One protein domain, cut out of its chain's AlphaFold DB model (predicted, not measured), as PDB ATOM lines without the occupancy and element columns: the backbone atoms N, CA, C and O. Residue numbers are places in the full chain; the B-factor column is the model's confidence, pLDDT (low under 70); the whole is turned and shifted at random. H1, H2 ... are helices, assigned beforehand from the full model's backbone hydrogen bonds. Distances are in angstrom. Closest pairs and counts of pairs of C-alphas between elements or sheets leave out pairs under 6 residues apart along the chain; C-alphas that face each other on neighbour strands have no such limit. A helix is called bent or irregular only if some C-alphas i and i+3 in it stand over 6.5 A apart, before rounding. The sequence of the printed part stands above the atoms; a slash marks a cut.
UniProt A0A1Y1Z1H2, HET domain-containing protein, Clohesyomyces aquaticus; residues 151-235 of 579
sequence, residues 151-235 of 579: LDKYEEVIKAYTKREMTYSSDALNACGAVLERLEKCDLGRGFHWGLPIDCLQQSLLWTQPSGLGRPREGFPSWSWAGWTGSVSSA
ATOM      1  N   LEU A 151      25.038  28.864  88.873       75.94
ATOM      2  CA  LEU A 151      23.874  28.003  88.737       75.94
ATOM      3  C   LEU A 151      22.664  28.580  89.483       75.94
ATOM      4  O   LEU A 151      21.628  28.734  88.852       75.94
ATOM      5  N   ASP A 152      22.797  28.961  90.755       74.94
ATOM      6  CA  ASP A 152      21.681  29.429  91.595       74.94
ATOM      7  C   ASP A 152      20.972  30.637  90.957       74.94
ATOM      8  O   ASP A 152      19.749  30.658  90.831       74.94
ATOM      9  N   LYS A 153      21.749  31.601  90.442       77.19
ATOM     10  CA  LYS A 153      21.240  32.761  89.689       77.19
ATOM     11  C   LYS A 153      20.439  32.337  88.453       77.19
ATOM     12  O   LYS A 153      19.361  32.866  88.194       77.19
ATOM     13  N   TYR A 154      20.957  31.386  87.679       86.19
ATOM     14  CA  TYR A 154      20.247  30.824  86.530       86.19
ATOM     15  C   TYR A 154      18.974  30.071  86.963       86.19
ATOM     16  O   TYR A 154      17.922  30.245  86.351       86.19
ATOM     17  N   GLU A 155      19.029  29.287  88.038       83.19
ATOM     18  CA  GLU A 155      17.895  28.518  88.553       83.19
ATOM     19  C   GLU A 155      16.766  29.419  89.061       83.19
ATOM     20  O   GLU A 155      15.602  29.135  88.779       83.19
ATOM     21  N   GLU A 156      17.072  30.523  89.750       81.44
ATOM     22  CA  GLU A 156      16.076  31.526  90.150       81.44
ATOM     23  C   GLU A 156      15.378  32.148  88.935       81.44
ATOM     24  O   GLU A 156      14.145  32.224  88.893       81.44
ATOM     25  N   VAL A 157      16.154  32.520  87.912       87.12
ATOM     26  CA  VAL A 157      15.651  33.077  86.649       87.12
ATOM     27  C   VAL A 157      14.738  32.080  85.925       87.12
ATOM     28  O   VAL A 157      13.615  32.424  85.548       87.12
ATOM     29  N   ILE A 158      15.155  30.819  85.781       91.19
ATOM     30  CA  ILE A 158      14.341  29.780  85.131       91.19
ATOM     31  C   ILE A 158      13.117  29.400  85.977       91.19
ATOM     32  O   ILE A 158      12.035  29.189  85.426       91.19
ATOM     33  N   LYS A 159      13.214  29.390  87.309       87.31
ATOM     34  CA  LYS A 159      12.077  29.174  88.225       87.31
ATOM     35  C   LYS A 159      11.052  30.309  88.156       87.31
ATOM     36  O   LYS A 159       9.853  30.052  88.264       87.31
ATOM     37  N   ALA A 160      11.484  31.553  87.953       86.19
ATOM     38  CA  ALA A 160      10.595  32.694  87.727       86.19
ATOM     39  C   ALA A 160       9.971  32.691  86.317       86.19
ATOM     40  O   ALA A 160       8.807  33.065  86.159       86.19
ATOM     41  N   TYR A 161      10.716  32.233  85.307       92.56
ATOM     42  CA  TYR A 161      10.248  32.105  83.929       92.56
ATOM     43  C   TYR A 161       9.231  30.965  83.742       92.56
ATOM     44  O   TYR A 161       8.135  31.187  83.237       92.56
ATOM     45  N   THR A 162       9.556  29.744  84.178       91.88
ATOM     46  CA  THR A 162       8.759  28.521  83.924       91.88
ATOM     47  C   THR A 162       7.401  28.483  84.631       91.88
ATOM     48  O   THR A 162       6.521  27.721  84.236       91.88
ATOM     49  N   LYS A 163       7.189  29.344  85.634       89.50
ATOM     50  CA  LYS A 163       5.872  29.606  86.244       89.50
ATOM     51  C   LYS A 163       4.868  30.260  85.292       89.50
ATOM     52  O   LYS A 163       3.685  30.303  85.617       89.50
ATOM     53  N   ARG A 164       5.332  30.814  84.171       91.25
ATOM     54  CA  ARG A 164       4.532  31.629  83.258       91.25
ATOM     55  C   ARG A 164       3.893  30.796  82.146       91.25
ATOM     56  O   ARG A 164       4.452  29.822  81.646       91.25
ATOM     57  N   GLU A 165       2.714  31.237  81.743       90.81
ATOM     58  CA  GLU A 165       1.887  30.709  80.670       90.81
ATOM     59  C   GLU A 165       2.473  31.064  79.293       90.81
ATOM     60  O   GLU A 165       2.968  32.172  79.053       90.81
ATOM     61  N   MET A 166       2.374  30.123  78.356       89.38
ATOM     62  CA  MET A 166       2.813  30.273  76.968       89.38
ATOM     63  C   MET A 166       1.633  29.975  76.047       89.38
ATOM     64  O   MET A 166       0.995  28.937  76.196       89.38
ATOM     65  N   THR A 167       1.359  30.857  75.084       87.75
ATOM     66  CA  THR A 167       0.344  30.609  74.046       87.75
ATOM     67  C   THR A 167       0.796  29.517  73.076       87.75
ATOM     68  O   THR A 167      -0.006  28.676  72.687       87.75
ATOM     69  N   TYR A 168       2.087  29.503  72.736       89.44
ATOM     70  CA  TYR A 168       2.708  28.492  71.887       89.44
ATOM     71  C   TYR A 168       3.817  27.789  72.672       89.44
ATOM     72  O   TYR A 168       4.758  28.425  73.148       89.44
ATOM     73  N   SER A 169       3.703  26.470  72.824       89.31
ATOM     74  CA  SER A 169       4.698  25.621  73.493       89.31
ATOM     75  C   SER A 169       6.070  25.687  72.812       89.31
ATOM     76  O   SER A 169       7.090  25.678  73.500       89.31
ATOM     77  N   SER A 170       6.090  25.839  71.485       90.31
ATOM     78  CA  SER A 170       7.286  26.009  70.647       90.31
ATOM     79  C   SER A 170       8.159  27.214  71.016       90.31
ATOM     80  O   SER A 170       9.335  27.241  70.667       90.31
ATOM     81  N   ASP A 171       7.623  28.206  71.731       92.06
ATOM     82  CA  ASP A 171       8.373  29.402  72.125       92.06
ATOM     83  C   ASP A 171       9.098  29.270  73.473       92.06
ATOM     84  O   ASP A 171       9.698  30.243  73.925       92.06
ATOM     85  N   ALA A 172       9.113  28.092  74.110       92.56
ATOM     86  CA  ALA A 172       9.709  27.891  75.440       92.56
ATOM     87  C   ALA A 172      11.181  28.345  75.566       92.56
ATOM     88  O   ALA A 172      11.593  28.792  76.636       92.56
ATOM     89  N   LEU A 173      11.967  28.276  74.483       94.19
ATOM     90  CA  LEU A 173      13.312  28.863  74.438       94.19
ATOM     91  C   LEU A 173      13.308  30.294  73.886       94.19
ATOM     92  O   LEU A 173      13.929  31.166  74.486       94.19
ATOM     93  N   ASN A 174      12.565  30.588  72.813       92.75
ATOM     94  CA  ASN A 174      12.504  31.928  72.202       92.75
ATOM     95  C   ASN A 174      12.055  33.012  73.200       92.75
ATOM     96  O   ASN A 174      12.662  34.083  73.300       92.75
ATOM     97  N   ALA A 175      11.026  32.710  73.993       91.38
ATOM     98  CA  ALA A 175      10.480  33.588  75.019       91.38
ATOM     99  C   ALA A 175      11.376  33.706  76.269       91.38
ATOM    100  O   ALA A 175      11.140  34.603  77.075       91.38
ATOM    101  N   CYS A 176      12.464  32.933  76.391       92.75
ATOM    102  CA  CYS A 176      13.543  33.148  77.373       92.75
ATOM    103  C   CYS A 176      14.879  33.615  76.739       92.75
ATOM    104  O   CYS A 176      15.770  34.095  77.436       92.75
ATOM    105  N   GLY A 177      15.024  33.530  75.412       93.19
ATOM    106  CA  GLY A 177      16.307  33.603  74.706       93.19
ATOM    107  C   GLY A 177      17.168  34.830  75.010       93.19
ATOM    108  O   GLY A 177      18.361  34.681  75.239       93.19
ATOM    109  N   ALA A 178      16.590  36.031  75.104       91.19
ATOM    110  CA  ALA A 178      17.374  37.234  75.410       91.19
ATOM    111  C   ALA A 178      17.846  37.311  76.879       91.19
ATOM    112  O   ALA A 178      18.775  38.053  77.194       91.19
ATOM    113  N   VAL A 179      17.206  36.558  77.778       91.69
ATOM    114  CA  VAL A 179      17.630  36.408  79.176       91.69
ATOM    115  C   VAL A 179      18.752  35.376  79.271       91.69
ATOM    116  O   VAL A 179      19.755  35.644  79.927       91.69
ATOM    117  N   LEU A 180      18.645  34.261  78.538       92.81
ATOM    118  CA  LEU A 180      19.736  33.292  78.381       92.81
ATOM    119  C   LEU A 180      20.983  33.952  77.764       92.81
ATOM    120  O   LEU A 180      22.056  33.884  78.351       92.81
ATOM    121  N   GLU A 181      20.832  34.709  76.672       91.50
ATOM    122  CA  GLU A 181      21.905  35.503  76.042       91.50
ATOM    123  C   GLU A 181      22.568  36.480  77.037       91.50
ATOM    124  O   GLU A 181      23.775  36.732  76.991       91.50
ATOM    125  N   ARG A 182      21.785  37.048  77.966       87.94
ATOM    126  CA  ARG A 182      22.303  37.950  79.001       87.94
ATOM    127  C   ARG A 182      23.070  37.200  80.091       87.94
ATOM    128  O   ARG A 182      24.096  37.716  80.527       87.94
ATOM    129  N   LEU A 183      22.602  36.022  80.507       87.56
ATOM    130  CA  LEU A 183      23.302  35.148  81.453       87.56
ATOM    131  C   LEU A 183      24.600  34.588  80.856       87.56
ATOM    132  O   LEU A 183      25.621  34.573  81.539       87.56
ATOM    133  N   GLU A 184      24.597  34.218  79.574       90.00
ATOM    134  CA  GLU A 184      25.787  33.782  78.833       90.00
ATOM    135  C   GLU A 184      26.882  34.855  78.876       90.00
ATOM    136  O   GLU A 184      28.011  34.601  79.290       90.00
ATOM    137  N   LYS A 185      26.516  36.101  78.552       85.94
ATOM    138  CA  LYS A 185      27.433  37.252  78.521       85.94
ATOM    139  C   LYS A 185      27.904  37.748  79.894       85.94
ATOM    140  O   LYS A 185      28.792  38.596  79.935       85.94
ATOM    141  N   CYS A 186      27.295  37.304  80.994       79.88
ATOM    142  CA  CYS A 186      27.650  37.734  82.353       79.88
ATOM    143  C   CYS A 186      28.355  36.646  83.166       79.88
ATOM    144  O   CYS A 186      29.347  36.924  83.835       79.88
ATOM    145  N   ASP A 187      27.804  35.433  83.154       77.69
ATOM    146  CA  ASP A 187      28.076  34.403  84.157       77.69
ATOM    147  C   ASP A 187      28.411  33.042  83.516       77.69
ATOM    148  O   ASP A 187      29.246  32.302  84.037       77.69
ATOM    149  N   LEU A 188      27.776  32.703  82.387       82.69
ATOM    150  CA  LEU A 188      27.714  31.347  81.818       82.69
ATOM    151  C   LEU A 188      28.263  31.316  80.380       82.69
ATOM    152  O   LEU A 188      27.568  30.980  79.422       82.69
ATOM    153  N   GLY A 189      29.523  31.738  80.240       79.50
ATOM    154  CA  GLY A 189      30.179  32.036  78.963       79.50
ATOM    155  C   GLY A 189      30.401  30.865  78.000       79.50
ATOM    156  O   GLY A 189      30.875  31.107  76.893       79.50
ATOM    157  N   ARG A 190      30.074  29.617  78.365       80.94
ATOM    158  CA  ARG A 190      29.998  28.497  77.403       80.94
ATOM    159  C   ARG A 190      28.642  28.386  76.702       80.94
ATOM    160  O   ARG A 190      28.500  27.546  75.819       80.94
ATOM    161  N   GLY A 191      27.667  29.214  77.073       86.25
ATOM    162  CA  GLY A 191      26.332  29.224  76.484       86.25
ATOM    163  C   GLY A 191      25.436  28.088  76.977       86.25
ATOM    164  O   GLY A 191      25.700  27.434  77.993       86.25
ATOM    165  N   PHE A 192      24.336  27.879  76.254       89.75
ATOM    166  CA  PHE A 192      23.237  27.007  76.667       89.75
ATOM    167  C   PHE A 192      22.914  25.938  75.621       89.75
ATOM    168  O   PHE A 192      22.766  26.234  74.437       89.75
ATOM    169  N   HIS A 193      22.697  24.704  76.073       87.88
ATOM    170  CA  HIS A 193      22.180  23.607  75.263       87.88
ATOM    171  C   HIS A 193      20.741  23.293  75.691       87.88
ATOM    172  O   HIS A 193      20.492  22.939  76.842       87.88
ATOM    173  N   TRP A 194      19.774  23.503  74.791       89.88
ATOM    174  CA  TRP A 194      18.333  23.399  75.083       89.88
ATOM    175  C   TRP A 194      17.887  24.156  76.348       89.88
ATOM    176  O   TRP A 194      17.003  23.710  77.073       89.88
ATOM    177  N   GLY A 195      18.502  25.309  76.623       89.81
ATOM    178  CA  GLY A 195      18.215  26.128  77.804       89.81
ATOM    179  C   GLY A 195      18.959  25.727  79.082       89.81
ATOM    180  O   GLY A 195      18.834  26.450  80.063       89.81
ATOM    181  N   LEU A 196      19.748  24.644  79.081       87.38
ATOM    182  CA  LEU A 196      20.638  24.257  80.184       87.38
ATOM    183  C   LEU A 196      22.059  24.822  79.984       87.38
ATOM    184  O   LEU A 196      22.584  24.724  78.874       87.38
ATOM    185  N   PRO A 197      22.708  25.408  81.006       86.12
ATOM    186  CA  PRO A 197      24.053  25.968  80.890       86.12
ATOM    187  C   PRO A 197      25.123  24.894  80.694       86.12
ATOM    188  O   PRO A 197      25.200  23.934  81.456       86.12
ATOM    189  N   ILE A 198      26.017  25.093  79.725       81.81
ATOM    190  CA  ILE A 198      27.106  24.146  79.440       81.81
ATOM    191  C   ILE A 198      28.176  24.163  80.549       81.81
ATOM    192  O   ILE A 198      28.741  23.119  80.868       81.81
ATOM    193  N   ASP A 199      28.418  25.314  81.189       73.06
ATOM    194  CA  ASP A 199      29.379  25.463  82.299       73.06
ATOM    195  C   ASP A 199      29.058  24.598  83.534       73.06
ATOM    196  O   ASP A 199      29.964  24.220  84.276       73.06
ATOM    197  N   CYS A 200      27.781  24.275  83.763       70.62
ATOM    198  CA  CYS A 200      27.306  23.489  84.906       70.62
ATOM    199  C   CYS A 200      26.206  22.490  84.500       70.62
ATOM    200  O   CYS A 200      25.232  22.271  85.226       70.62
ATOM    201  N   LEU A 201      26.370  21.871  83.321       77.12
ATOM    202  CA  LEU A 201      25.357  21.008  82.707       77.12
ATOM    203  C   LEU A 201      24.907  19.882  83.649       77.12
ATOM    204  O   LEU A 201      23.709  19.704  83.856       77.12
ATOM    205  N   GLN A 202      25.864  19.192  84.282       71.06
ATOM    206  CA  GLN A 202      25.615  18.092  85.224       71.06
ATOM    207  C   GLN A 202      24.692  18.493  86.379       71.06
ATOM    208  O   GLN A 202      23.787  17.744  86.731       71.06
ATOM    209  N   GLN A 203      24.908  19.672  86.969       71.06
ATOM    210  CA  GLN A 203      24.078  20.176  88.060       71.06
ATOM    211  C   GLN A 203      22.731  20.684  87.538       71.06
ATOM    212  O   GLN A 203      21.703  20.433  88.160       71.06
ATOM    213  N   SER A 204      22.722  21.351  86.380       74.62
ATOM    214  CA  SER A 204      21.510  21.928  85.789       74.62
ATOM    215  C   SER A 204      20.497  20.891  85.292       74.62
ATOM    216  O   SER A 204      19.319  21.215  85.190       74.62
ATOM    217  N   LEU A 205      20.931  19.652  85.025       76.94
ATOM    218  CA  LEU A 205      20.068  18.502  84.718       76.94
ATOM    219  C   LEU A 205      19.238  18.031  85.928       76.94
ATOM    220  O   LEU A 205      18.274  17.298  85.752       76.94
ATOM    221  N   LEU A 206      19.576  18.464  87.147       74.44
ATOM    222  CA  LEU A 206      18.914  18.065  88.398       74.44
ATOM    223  C   LEU A 206      17.720  18.971  88.748       74.44
ATOM    224  O   LEU A 206      17.388  19.173  89.922       74.44
ATOM    225  N   TRP A 207      17.082  19.552  87.734       81.00
ATOM    226  CA  TRP A 207      15.823  20.260  87.911       81.00
ATOM    227  C   TRP A 207      14.695  19.259  88.202       81.00
ATOM    228  O   TRP A 207      14.711  18.100  87.801       81.00
ATOM    229  N   THR A 208      13.694  19.721  88.939       76.75
ATOM    230  CA  THR A 208      12.523  18.953  89.372       76.75
ATOM    231  C   THR A 208      11.269  19.795  89.168       76.75
ATOM    232  O   THR A 208      11.355  21.017  89.031       76.75
ATOM    233  N   GLN A 209      10.091  19.176  89.180       78.06
ATOM    234  CA  GLN A 209       8.817  19.896  89.195       78.06
ATOM    235  C   GLN A 209       8.082  19.625  90.508       78.06
ATOM    236  O   GLN A 209       7.530  18.536  90.667       78.06
ATOM    237  N   PRO A 210       8.029  20.596  91.444       66.56
ATOM    238  CA  PRO A 210       7.418  20.399  92.761       66.56
ATOM    239  C   PRO A 210       5.944  19.979  92.735       66.56
ATOM    240  O   PRO A 210       5.466  19.398  93.700       66.56
ATOM    241  N   SER A 211       5.216  20.278  91.654       66.56
ATOM    242  CA  SER A 211       3.818  19.875  91.493       66.56
ATOM    243  C   SER A 211       3.633  18.468  90.922       66.56
ATOM    244  O   SER A 211       2.526  17.955  90.998       66.56
ATOM    245  N   GLY A 212       4.643  17.870  90.278       64.06
ATOM    246  CA  GLY A 212       4.524  16.591  89.555       64.06
ATOM    247  C   GLY A 212       3.580  16.583  88.336       64.06
ATOM    248  O   GLY A 212       3.509  15.583  87.632       64.06
ATOM    249  N   LEU A 213       2.872  17.686  88.058       67.12
ATOM    250  CA  LEU A 213       1.802  17.790  87.049       67.12
ATOM    251  C   LEU A 213       2.265  18.368  85.696       67.12
ATOM    252  O   LEU A 213       1.444  18.848  84.909       67.12
ATOM    253  N   GLY A 214       3.571  18.383  85.424       74.69
ATOM    254  CA  GLY A 214       4.093  18.896  84.161       74.69
ATOM    255  C   GLY A 214       3.694  18.021  82.977       74.69
ATOM    256  O   GLY A 214       3.826  16.801  83.012       74.69
ATOM    257  N   ARG A 215       3.224  18.655  81.901       81.56
ATOM    258  CA  ARG A 215       2.963  17.999  80.619       81.56
ATOM    259  C   ARG A 215       4.175  18.183  79.698       81.56
ATOM    260  O   ARG A 215       4.740  19.283  79.700       81.56
ATOM    261  N   PRO A 216       4.558  17.166  78.907       84.56
ATOM    262  CA  PRO A 216       5.573  17.321  77.873       84.56
ATOM    263  C   PRO A 216       5.200  18.402  76.846       84.56
ATOM    264  O   PRO A 216       4.021  18.615  76.550       84.56
ATOM    265  N   ARG A 217       6.208  19.065  76.277       85.75
ATOM    266  CA  ARG A 217       6.107  19.913  75.083       85.75
ATOM    267  C   ARG A 217       6.757  19.189  73.907       85.75
ATOM    268  O   ARG A 217       7.924  18.818  73.985       85.75
ATOM    269  N   GLU A 218       6.025  19.047  72.810       86.12
ATOM    270  CA  GLU A 218       6.568  18.523  71.555       86.12
ATOM    271  C   GLU A 218       7.698  19.414  71.010       86.12
ATOM    272  O   GLU A 218       7.671  20.637  71.169       86.12
ATOM    273  N   GLY A 219       8.690  18.799  70.359       84.12
ATOM    274  CA  GLY A 219       9.829  19.497  69.749       84.12
ATOM    275  C   GLY A 219      10.984  19.851  70.699       84.12
ATOM    276  O   GLY A 219      11.919  20.525  70.273       84.12
ATOM    277  N   PHE A 220      10.949  19.395  71.955       86.50
ATOM    278  CA  PHE A 220      11.995  19.621  72.959       86.50
ATOM    279  C   PHE A 220      12.424  18.302  73.624       86.50
ATOM    280  O   PHE A 220      11.587  17.416  73.800       86.50
ATOM    281  N   PRO A 221      13.693  18.160  74.048       82.25
ATOM    282  CA  PRO A 221      14.153  16.961  74.737       82.25
ATOM    283  C   PRO A 221      13.591  16.860  76.161       82.25
ATOM    284  O   PRO A 221      13.557  17.843  76.906       82.25
ATOM    285  N   SER A 222      13.232  15.641  76.566       77.19
ATOM    286  CA  SER A 222      12.631  15.322  77.870       77.19
ATOM    287  C   SER A 222      13.522  15.653  79.076       77.19
ATOM    288  O   SER A 222      13.005  15.916  80.160       77.19
ATOM    289  N   TRP A 223      14.845  15.698  78.905       80.12
ATOM    290  CA  TRP A 223      15.803  16.054  79.959       80.12
ATOM    291  C   TRP A 223      15.964  17.572  80.183       80.12
ATOM    292  O   TRP A 223      16.605  17.985  81.151       80.12
ATOM    293  N   SER A 224      15.384  18.428  79.330       85.62
ATOM    294  CA  SER A 224      15.406  19.889  79.505       85.62
ATOM    295  C   SER A 224      14.106  20.407  80.122       85.62
ATOM    296  O   SER A 224      13.018  19.996  79.721       85.62
ATOM    297  N   TRP A 225      14.198  21.417  80.996       90.19
ATOM    298  CA  TRP A 225      13.037  22.174  81.490       90.19
ATOM    299  C   TRP A 225      12.190  22.777  80.354       90.19
ATOM    300  O   TRP A 225      10.986  22.990  80.517       90.19
ATOM    301  N   ALA A 226      12.790  23.044  79.188       91.88
ATOM    302  CA  ALA A 226      12.079  23.561  78.022       91.88
ATOM    303  C   ALA A 226      11.046  22.553  77.493       91.88
ATOM    304  O   ALA A 226      10.008  22.963  76.977       91.88
ATOM    305  N   GLY A 227      11.272  21.253  77.710       89.06
ATOM    306  CA  GLY A 227      10.354  20.177  77.355       89.06
ATOM    307  C   GLY A 227       9.138  20.014  78.261       89.06
ATOM    308  O   GLY A 227       8.346  19.120  77.996       89.06
ATOM    309  N   TRP A 228       8.939  20.848  79.292       88.62
ATOM    310  CA  TRP A 228       7.856  20.645  80.267       88.62
ATOM    311  C   TRP A 228       7.091  21.918  80.629       88.62
ATOM    312  O   TRP A 228       7.660  22.997  80.803       88.62
ATOM    313  N   THR A 229       5.772  21.799  80.781       89.19
ATOM    314  CA  THR A 229       4.918  22.888  81.280       89.19
ATOM    315  C   THR A 229       4.998  23.023  82.800       89.19
ATOM    316  O   THR A 229       4.962  22.015  83.502       89.19
ATOM    317  N   GLY A 230       4.955  24.255  83.312       85.06
ATOM    318  CA  GLY A 230       4.871  24.547  84.748       85.06
ATOM    319  C   GLY A 230       6.226  24.777  85.423       85.06
ATOM    320  O   GLY A 230       7.281  24.506  84.852       85.06
ATOM    321  N   SER A 231       6.181  25.299  86.654       85.56
ATOM    322  CA  SER A 231       7.370  25.701  87.416       85.56
ATOM    323  C   SER A 231       8.341  24.543  87.617       85.56
ATOM    324  O   SER A 231       7.978  23.533  88.221       85.56
ATOM    325  N   VAL A 232       9.601  24.753  87.243       84.88
ATOM    326  CA  VAL A 232      10.703  23.913  87.726       84.88
ATOM    327  C   VAL A 232      11.285  24.469  89.030       84.88
ATOM    328  O   VAL A 232      11.033  25.617  89.411       84.88
ATOM    329  N   SER A 233      12.040  23.638  89.739       73.50
ATOM    330  CA  SER A 233      12.836  23.985  90.913       73.50
ATOM    331  C   SER A 233      14.095  23.126  90.938       73.50
ATOM    332  O   SER A 233      14.071  21.982  90.491       73.50
ATOM    333  N   SER A 234      15.180  23.640  91.499       67.06
ATOM    334  CA  SER A 234      16.385  22.842  91.718       67.06
ATOM    335  C   SER A 234      16.172  21.761  92.775       67.06
ATOM    336  O   SER A 234      15.556  22.041  93.808       67.06
ATOM    337  N   ALA A 235      16.736  20.568  92.566       54.72
ATOM    338  CA  ALA A 235      16.858  19.545  93.609       54.72
ATOM    339  C   ALA A 235      17.778  19.971  94.774       54.72
ATOM    340  O   ALA A 235      17.761  19.345  95.835       54.72
TER     341      ALA A 235
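What this domain is: This is residues 151 to 235 of the 579 residues of the protein "HET domain-containing protein" of Clohesyomyces aquaticus (UniProt A0A1Y1Z1H2). Little regular structure is present: a rounded body made mostly of loops, in which helices H1 and H2 run side by side in opposite ways, with short H3 near H1's first residue. The long stretch 205 to 235 folds back on itself, and residues 207 to 208 pair antiparallel with 233 to 234. The printed part has 85 residues, with three named helices in the order H1, H2, H3 and no named strand; its class is all helix, with 27 residues in named elements. It is compact, with a radius of gyration of the C-alphas of 11.8 A and spans of 31 by 25 by 20 A.

How they stand to each other: H1, residues 151 to 162, is close to but not clearly touching H2, residues 177 to 184; their closest C-alphas, of Tyr 154 and Leu 183, are 7.3 A apart, at a shallow tilt of 9 degrees. With residue 151 alone, H1 only just touches H3, residues 198 to 204, with 3 pairs of C-alphas within 8 A, the closest Leu 151 and Cys 200 at 6.8 A; their lines are about perpendicular at 75 degrees. H2 and H3 are apart. Every O i to N i+4 pair is within hydrogen-bond range in H1 and H2; H3 has 1 of 3, and 2 of 4 O i to N i+3 pairs.

Where its parts are: H1 is 15.9 A long from C-alpha 151 at (23.874, 28.003, 88.737), H2 10.3 A, and H3 8.7 A, ending at C-alpha 204 at (21.510, 21.928, 85.789). H3 is irregular: C-alphas 199 and 202 are 8.8 A apart.

The domain as a whole: The two C-alphas farthest apart, of Lys 185 and Leu 213, are 33.3 A apart. The printed part has no cut, and both links, H1 to H2 and H2 to H3, are long. Residues 210 to 213 and 234 to 235 have pLDDT under 70.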